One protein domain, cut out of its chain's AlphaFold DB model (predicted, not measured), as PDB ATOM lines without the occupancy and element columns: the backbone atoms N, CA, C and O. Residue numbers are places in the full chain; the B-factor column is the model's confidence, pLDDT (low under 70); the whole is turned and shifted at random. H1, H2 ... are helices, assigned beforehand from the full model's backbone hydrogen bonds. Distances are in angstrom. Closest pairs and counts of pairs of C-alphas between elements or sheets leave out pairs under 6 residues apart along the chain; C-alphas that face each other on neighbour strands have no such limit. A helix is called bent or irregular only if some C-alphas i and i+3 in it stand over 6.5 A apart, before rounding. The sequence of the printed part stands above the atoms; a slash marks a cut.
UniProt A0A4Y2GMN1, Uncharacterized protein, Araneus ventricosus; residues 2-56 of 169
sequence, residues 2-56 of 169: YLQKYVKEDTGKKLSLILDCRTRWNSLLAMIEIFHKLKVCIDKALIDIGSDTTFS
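Overview. This is residues 2 to 56 of the 169 residues of an uncharacterized protein of Araneus ventricosus (UniProt A0A4Y2GMN1). Two short helices, H1 and H3, pack side by side at one end of the model, and the longest helix, H2, reaches away from them as an arm. The stretch from residue 12 to residue 24, which has no named element, runs out alongside H2 and turns back into its far end, and H2 then leads back towards H3. You will find 55 printed residues with three named helices, H1, H2 and H3 in that order along the chain, and no named strand; the class is all helix. The whole is only just loose, close to compact, with a radius of gyration of the C-alphas of 12.2 A, and it spans 34 by 27 by 16 A.

Arrangement. Start with H1, residues 2 to 11, and compare it with H3, residues 39 to 48. These two helices touch, with 11 pairs of C-alphas within 8 A. Their closest C-alphas are those of Tyr 6 and Cys 41, 5.3 A apart. Their centres are 9.7 A apart. They run opposite ways at a steep tilt of 38 degrees. Between them along the chain comes H2, residues 25 to 37, which touches no helix. H1 and H2 are apart, and H2 and H3 meet only through their link. In the backbone of H3, each O i to N i+4 pair is within hydrogen-bond range; in H1 this holds for 5 of 6 pairs and in H2 for 8 of 9.

Along the chain. Find C-alpha 2 at (328.723, 216.943, 172.187), where H1 begins; from there it runs to Thr 11, 14.7 A from first to last C-alpha. Go on to C-alpha 25 at (317.395, 190.836, 166.668), the first of H2, which runs 18.9 A to Lys 37. H3 begins at Lys 39 and runs 14.3 A to C-alpha 48 at (330.749, 220.614, 165.769). None of the three helices is bent or irregular.

Size, cuts and confidence. The two C-alphas farthest apart are those of Arg 24, just before H2, and Gly 50, after H3, at 34.3 A. From the first printed C-alpha, Tyr 2, to the last, Ser 56, the distance is 21.1 A. The printed part has no cut. The link from H1 to H2 is long, with 13 residues, and the link from H2 to H3 is tight, with 1 residue. Look at the B-factor column for the model's confidence: the mean pLDDT of the printed part is 84.7, and residues 20 to 24, in the long link, are under 70.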
ATOM      1  N   TYR A   2     329.400 216.010 173.106       73.25
ATOM      2  CA  TYR A   2     328.723 216.943 172.187       73.25
ATOM      3  C   TYR A   2     327.294 216.518 171.820       73.25
ATOM      4  O   TYR A   2     326.374 217.320 171.921       73.25
ATOM      5  N   LEU A   3     327.062 215.228 171.562       83.69
ATOM      6  CA  LEU A   3     325.723 214.720 171.241       83.69
ATOM      7  C   LEU A   3     324.701 214.923 172.377       83.69
ATOM      8  O   LEU A   3     323.575 215.338 172.137       83.69
ATOM      9  N   GLN A   4     325.084 214.679 173.637       86.50
ATOM     10  CA  GLN A   4     324.159 214.792 174.778       86.50
ATOM     11  C   GLN A   4     323.712 216.227 175.059       86.50
ATOM     12  O   GLN A   4     322.698 216.422 175.729       86.50
ATOM     13  N   LYS A   5     324.471 217.221 174.583       86.38
ATOM     14  CA  LYS A   5     324.066 218.625 174.630       86.38
ATOM     15  C   LYS A   5     322.835 218.825 173.740       86.38
ATOM     16  O   LYS A   5     321.774 219.156 174.258       86.38
ATOM     17  N   TYR A   6     322.949 218.473 172.460       85.06
ATOM     18  CA  TYR A   6     321.863 218.598 171.484       85.06
ATOM     19  C   TYR A   6     320.631 217.769 171.835       85.06
ATOM     20  O   TYR A   6     319.514 218.260 171.743       85.06
ATOM     21  N   VAL A   7     320.823 216.544 172.325       84.75
ATOM     22  CA  VAL A   7     319.703 215.679 172.721       84.75
ATOM     23  C   VAL A   7     318.898 216.272 173.882       84.75
ATOM     24  O   VAL A   7     317.672 216.197 173.898       84.75
ATOM     25  N   LYS A   8     319.566 216.883 174.868       86.44
ATOM     26  CA  LYS A   8     318.866 217.544 175.977       86.44
ATOM     27  C   LYS A   8     318.130 218.799 175.529       86.44
ATOM     28  O   LYS A   8     317.039 219.042 176.033       86.44
ATOM     29  N   GLU A   9     318.736 219.579 174.642       83.12
ATOM     30  CA  GLU A   9     318.133 220.792 174.083       83.12
ATOM     31  C   GLU A   9     316.885 220.459 173.255       83.12
ATOM     32  O   GLU A   9     315.870 221.133 173.389       83.12
ATOM     33  N   ASP A  10     316.934 219.388 172.462       81.31
ATOM     34  CA  ASP A  10     315.850 218.999 171.556       81.31
ATOM     35  C   ASP A  10     314.729 218.212 172.257       81.31
ATOM     36  O   ASP A  10     313.544 218.460 172.046       81.31
ATOM     37  N   THR A  11     315.077 217.260 173.131       78.12
ATOM     38  CA  THR A  11     314.102 216.315 173.710       78.12
ATOM     39  C   THR A  11     313.796 216.559 175.194       78.12
ATOM     40  O   THR A  11     312.962 215.857 175.774       78.12
ATOM     41  N   GLY A  12     314.497 217.485 175.862       77.75
ATOM     42  CA  GLY A  12     314.353 217.765 177.301       77.75
ATOM     43  C   GLY A  12     314.797 216.623 178.232       77.75
ATOM     44  O   GLY A  12     314.679 216.718 179.454       77.75
ATOM     45  N   LYS A  13     315.308 215.517 177.677       80.94
ATOM     46  CA  LYS A  13     315.744 214.308 178.392       80.94
ATOM     47  C   LYS A  13     317.082 213.835 177.836       80.94
ATOM     48  O   LYS A  13     317.409 214.088 176.685       80.94
ATOM     49  N   LYS A  14     317.852 213.100 178.643       77.69
ATOM     50  CA  LYS A  14     319.049 212.398 178.157       77.69
ATOM     51  C   LYS A  14     318.615 211.122 177.429       77.69
ATOM     52  O   LYS A  14     318.207 210.167 178.084       77.69
ATOM     53  N   LEU A  15     318.701 211.109 176.101       82.00
ATOM     54  CA  LEU A  15     318.663 209.885 175.295       82.00
ATOM     55  C   LEU A  15     320.081 209.545 174.833       82.00
ATOM     56  O   LEU A  15     320.793 210.393 174.302       82.00
ATOM     57  N   SER A  16     320.505 208.303 175.039       84.50
ATOM     58  CA  SER A  16     321.785 207.788 174.550       84.50
ATOM     59  C   SER A  16     321.564 206.862 173.365       84.50
ATOM     60  O   SER A  16     320.590 206.110 173.347       84.50
ATOM     61  N   LEU A  17     322.498 206.877 172.411       86.06
ATOM     62  CA  LEU A  17     322.559 205.848 171.378       86.06
ATOM     63  C   LEU A  17     322.729 204.476 172.039       86.06
ATOM     64  O   LEU A  17     323.498 204.332 172.994       86.06
ATOM     65  N   ILE A  18     321.993 203.488 171.538       84.44
ATOM     66  CA  ILE A  18     322.217 202.087 171.885       84.44
ATOM     67  C   ILE A  18     323.343 201.587 170.980       84.44
ATOM     68  O   ILE A  18     323.336 201.866 169.788       84.44
ATOM     69  N   LEU A  19     324.324 200.898 171.555       78.12
ATOM     70  CA  LEU A  19     325.400 200.259 170.800       78.12
ATOM     71  C   LEU A  19     325.026 198.815 170.469       78.12
ATOM     72  O   LEU A  19     324.160 198.227 171.127       78.12
ATOM     73  N   ASP A  20     325.723 198.243 169.488       69.31
ATOM     74  CA  ASP A  20     325.557 196.852 169.082       69.31
ATOM     75  C   ASP A  20     325.541 195.925 170.301       69.31
ATOM     76  O   ASP A  20     326.494 195.857 171.083       69.31
ATOM     77  N   CYS A  21     324.462 195.163 170.461       63.03
ATOM     78  CA  CYS A  21     324.427 194.072 171.424       63.03
ATOM     79  C   CYS A  21     324.254 192.740 170.696       63.03
ATOM     80  O   CYS A  21     323.394 192.566 169.835       63.03
ATOM     81  N   ARG A  22     325.120 191.785 171.055       57.88
ATOM     82  CA  ARG A  22     325.391 190.560 170.283       57.88
ATOM     83  C   ARG A  22     324.198 189.631 170.052       57.88
ATOM     84  O   ARG A  22     324.298 188.758 169.201       57.88
ATOM     85  N   THR A  23     323.136 189.703 170.852       58.00
ATOM     86  CA  THR A  23     322.346 188.490 171.127       58.00
ATOM     87  C   THR A  23     320.872 188.523 170.743       58.00
ATOM     88  O   THR A  23     320.251 187.462 170.783       58.00
ATOM     89  N   ARG A  24     320.266 189.660 170.365       64.75
ATOM     90  CA  ARG A  24     318.826 189.688 170.032       64.75
ATOM     91  C   ARG A  24     318.518 190.617 168.863       64.75
ATOM     92  O   ARG A  24     318.812 191.800 168.911       64.75
ATOM     93  N   TRP A  25     317.844 190.087 167.847       71.25
ATOM     94  CA  TRP A  25     317.395 190.836 166.668       71.25
ATOM     95  C   TRP A  25     316.468 192.025 167.021       71.25
ATOM     96  O   TRP A  25     316.543 193.063 166.373       71.25
ATOM     97  N   ASN A  26     315.683 191.936 168.109       70.75
ATOM     98  CA  ASN A  26     314.903 193.065 168.648       70.75
ATOM     99  C   ASN A  26     315.775 194.269 169.030       70.75
ATOM    100  O   ASN A  26     315.309 195.408 169.020       70.75
ATOM    101  N   SER A  27     317.034 194.024 169.373       81.44
ATOM    102  CA  SER A  27     317.956 195.087 169.722       81.44
ATOM    103  C   SER A  27     318.434 195.878 168.513       81.44
ATOM    104  O   SER A  27     318.680 197.071 168.657       81.44
ATOM    105  N   LEU A  28     318.522 195.248 167.333       86.88
ATOM    106  CA  LEU A  28     318.842 195.951 166.090       86.88
ATOM    107  C   LEU A  28     317.784 197.017 165.814       86.88
ATOM    108  O   LEU A  28     318.141 198.172 165.630       86.88
ATOM    109  N   LEU A  29     316.499 196.645 165.863       90.00
ATOM    110  CA  LEU A  29     315.392 197.579 165.644       90.00
ATOM    111  C   LEU A  29     315.430 198.743 166.646       90.00
ATOM    112  O   LEU A  29     315.415 199.898 166.240       90.00
ATOM    113  N   ALA A  30     315.569 198.453 167.944       89.06
ATOM    114  CA  ALA A  30     315.655 199.496 168.968       89.06
ATOM    115  C   ALA A  30     316.860 200.439 168.762       89.06
ATOM    116  O   ALA A  30     316.768 201.641 169.019       89.06
ATOM    117  N   MET A  31     317.987 199.902 168.286       90.44
ATOM    118  CA  MET A  31     319.184 200.675 167.974       90.44
ATOM    119  C   MET A  31     318.951 201.629 166.801       90.44
ATOM    120  O   MET A  31     319.188 202.829 166.943       90.44
ATOM    121  N   ILE A  32     318.454 201.119 165.671       92.12
ATOM    122  CA  ILE A  32     318.217 201.938 164.474       92.12
ATOM    123  C   ILE A  32     317.091 202.958 164.691       92.12
ATOM    124  O   ILE A  32     317.181 204.070 164.181       92.12
ATOM    125  N   GLU A  33     316.081 202.644 165.510       92.56
ATOM    126  CA  GLU A  33     315.025 203.588 165.893       92.56
ATOM    127  C   GLU A  33     315.578 204.790 166.657       92.56
ATOM    128  O   GLU A  33     315.256 205.936 166.336       92.56
ATOM    129  N   ILE A  34     316.418 204.550 167.669       92.12
ATOM    130  CA  ILE A  34     317.031 205.632 168.449       92.12
ATOM    131  C   ILE A  34     318.020 206.413 167.589       92.12
ATOM    132  O   ILE A  34     318.044 207.640 167.669       92.12
ATOM    133  N   PHE A  35     318.792 205.729 166.747       92.88
ATOM    134  CA  PHE A  35     319.706 206.374 165.814       92.88
ATOM    135  C   PHE A  35     318.960 207.324 164.866       92.88
ATOM    136  O   PHE A  35     319.264 208.515 164.826       92.88
ATOM    137  N   HIS A  36     317.912 206.841 164.195       94.31
ATOM    138  CA  HIS A  36     317.093 207.650 163.292       94.31
ATOM    139  C   HIS A  36     316.363 208.789 164.024       94.31
ATOM    140  O   HIS A  36     316.265 209.902 163.507       94.31
ATOM    141  N   LYS A  37     315.893 208.557 165.259       92.50
ATOM    142  CA  LYS A  37     315.272 209.599 166.093       92.50
ATOM    143  C   LYS A  37     316.238 210.739 166.418       92.50
ATOM    144  O   LYS A  37     315.809 211.883 166.519       92.50
ATOM    145  N   LEU A  38     317.522 210.434 166.590       92.50
ATOM    146  CA  LEU A  38     318.545 211.413 166.943       92.50
ATOM    147  C   LEU A  38     319.263 212.017 165.729       92.50
ATOM    148  O   LEU A  38     320.226 212.751 165.938       92.50
ATOM    149  N   LYS A  39     318.799 211.778 164.491       92.88
ATOM    150  CA  LYS A  39     319.489 212.203 163.257       92.88
ATOM    151  C   LYS A  39     319.949 213.667 163.267       92.88
ATOM    152  O   LYS A  39     321.125 213.936 163.082       92.88
ATOM    153  N   VAL A  40     319.078 214.603 163.655       91.44
ATOM    154  CA  VAL A  40     319.403 216.044 163.698       91.44
ATOM    155  C   VAL A  40     320.465 216.355 164.756       91.44
ATOM    156  O   VAL A  40     321.331 217.204 164.557       91.44
ATOM    157  N   CYS A  41     320.403 215.677 165.905       91.50
ATOM    158  CA  CYS A  41     321.399 215.832 166.963       91.50
ATOM    159  C   CYS A  41     322.753 215.247 166.541       91.50
ATOM    160  O   CYS A  41     323.789 215.787 166.925       91.50
ATOM    161  N   ILE A  42     322.735 214.155 165.775       90.94
ATOM    162  CA  ILE A  42     323.926 213.522 165.206       90.94
ATOM    163  C   ILE A  42     324.564 214.466 164.186       90.94
ATOM    164  O   ILE A  42     325.740 214.770 164.340       90.94
ATOM    165  N   ASP A  43     323.794 215.012 163.246       91.00
ATOM    166  CA  ASP A  43     324.304 215.939 162.228       91.00
ATOM    167  C   ASP A  43     324.948 217.180 162.865       91.00
ATOM    168  O   ASP A  43     326.086 217.526 162.553       91.00
ATOM    169  N   LYS A  44     324.279 217.804 163.847       90.69
ATOM    170  CA  LYS A  44     324.845 218.935 164.608       90.69
ATOM    171  C   LYS A  44     326.135 218.559 165.335       90.69
ATOM    172  O   LYS A  44     327.097 219.321 165.328       90.69
ATOM    173  N   ALA A  45     326.169 217.382 165.961       90.69
ATOM    174  CA  ALA A  45     327.359 216.911 166.656       90.69
ATOM    175  C   ALA A  45     328.520 216.607 165.694       90.69
ATOM    176  O   ALA A  45     329.665 216.817 166.079       90.69
ATOM    177  N   LEU A  46     328.239 216.130 164.475       90.88
ATOM    178  CA  LEU A  46     329.240 215.875 163.433       90.88
ATOM    179  C   LEU A  46     329.827 217.182 162.883       90.88
ATOM    180  O   LEU A  46     331.043 217.279 162.724       90.88
ATOM    181  N   ILE A  47     328.987 218.205 162.693       90.38
ATOM    182  CA  ILE A  47     329.420 219.557 162.307       90.38
ATOM    183  C   ILE A  47     330.347 220.154 163.375       90.38
ATOM    184  O   ILE A  47     331.427 220.641 163.051       90.38
ATOM    185  N   ASP A  48     329.966 220.067 164.652       90.56
ATOM    186  CA  ASP A  48     330.749 220.614 165.769       90.56
ATOM    187  C   ASP A  48     332.157 220.022 165.893       90.56
ATOM    188  O   ASP A  48     333.084 220.712 166.317       90.56
ATOM    189  N   ILE A  49     332.316 218.734 165.579       91.62
ATOM    190  CA  ILE A  49     333.620 218.058 165.635       91.62
ATOM    191  C   ILE A  49     334.415 218.205 164.331       91.62
ATOM    192  O   ILE A  49     335.516 217.665 164.244       91.62
ATOM    193  N   GLY A  50     333.872 218.905 163.327       89.44
ATOM    194  CA  GLY A  50     334.498 219.082 162.016       89.44
ATOM    195  C   GLY A  50     334.617 217.782 161.217       89.44
ATOM    196  O   GLY A  50     335.590 217.599 160.497       89.44
ATOM    197  N   SER A  51     333.676 216.849 161.390       90.69
ATOM    198  CA  SER A  51     333.667 215.584 160.653       90.69
ATOM    199  C   SER A  51     333.023 215.760 159.280       90.69
ATOM    200  O   SER A  51     331.873 216.181 159.194       90.69
ATOM    201  N   ASP A  52     333.703 215.299 158.232       89.56
ATOM    202  CA  ASP A  52     333.148 215.231 156.870       89.56
ATOM    203  C   ASP A  52     332.099 214.117 156.698       89.56
ATOM    204  O   ASP A  52     331.393 214.045 155.690       89.56
ATOM    205  N   THR A  53     331.986 213.219 157.681       88.25
ATOM    206  CA  THR A  53     330.989 212.142 157.661       88.25
ATOM    207  C   THR A  53     329.595 212.737 157.808       88.25
ATOM    208  O   THR A  53     329.297 213.351 158.830       88.25
ATOM    209  N   THR A  54     328.736 212.510 156.818       89.00
ATOM    210  CA  THR A  54     327.323 212.897 156.826       89.00
ATOM    211  C   THR A  54     326.489 211.786 156.201       89.00
ATOM    212  O   THR A  54     326.991 211.004 155.396       89.00
ATOM    213  N   PHE A  55     325.221 211.702 156.592       91.88
ATOM    214  CA  PHE A  55     324.259 210.794 155.978       91.88
ATOM    215  C   PHE A  55     323.405 211.576 154.987       91.88
ATOM    216  O   PHE A  55     322.817 212.604 155.328       91.88
ATOM    217  N   SER A  56     323.317 211.070 153.766       94.12
ATOM    218  CA  SER A  56     322.422 211.591 152.740       94.12
ATOM    219  C   SER A  56     320.954 211.307 153.069       94.12
ATOM    220  O   SER A  56     320.618 210.358 153.783       94.12
TER     221      SER A  56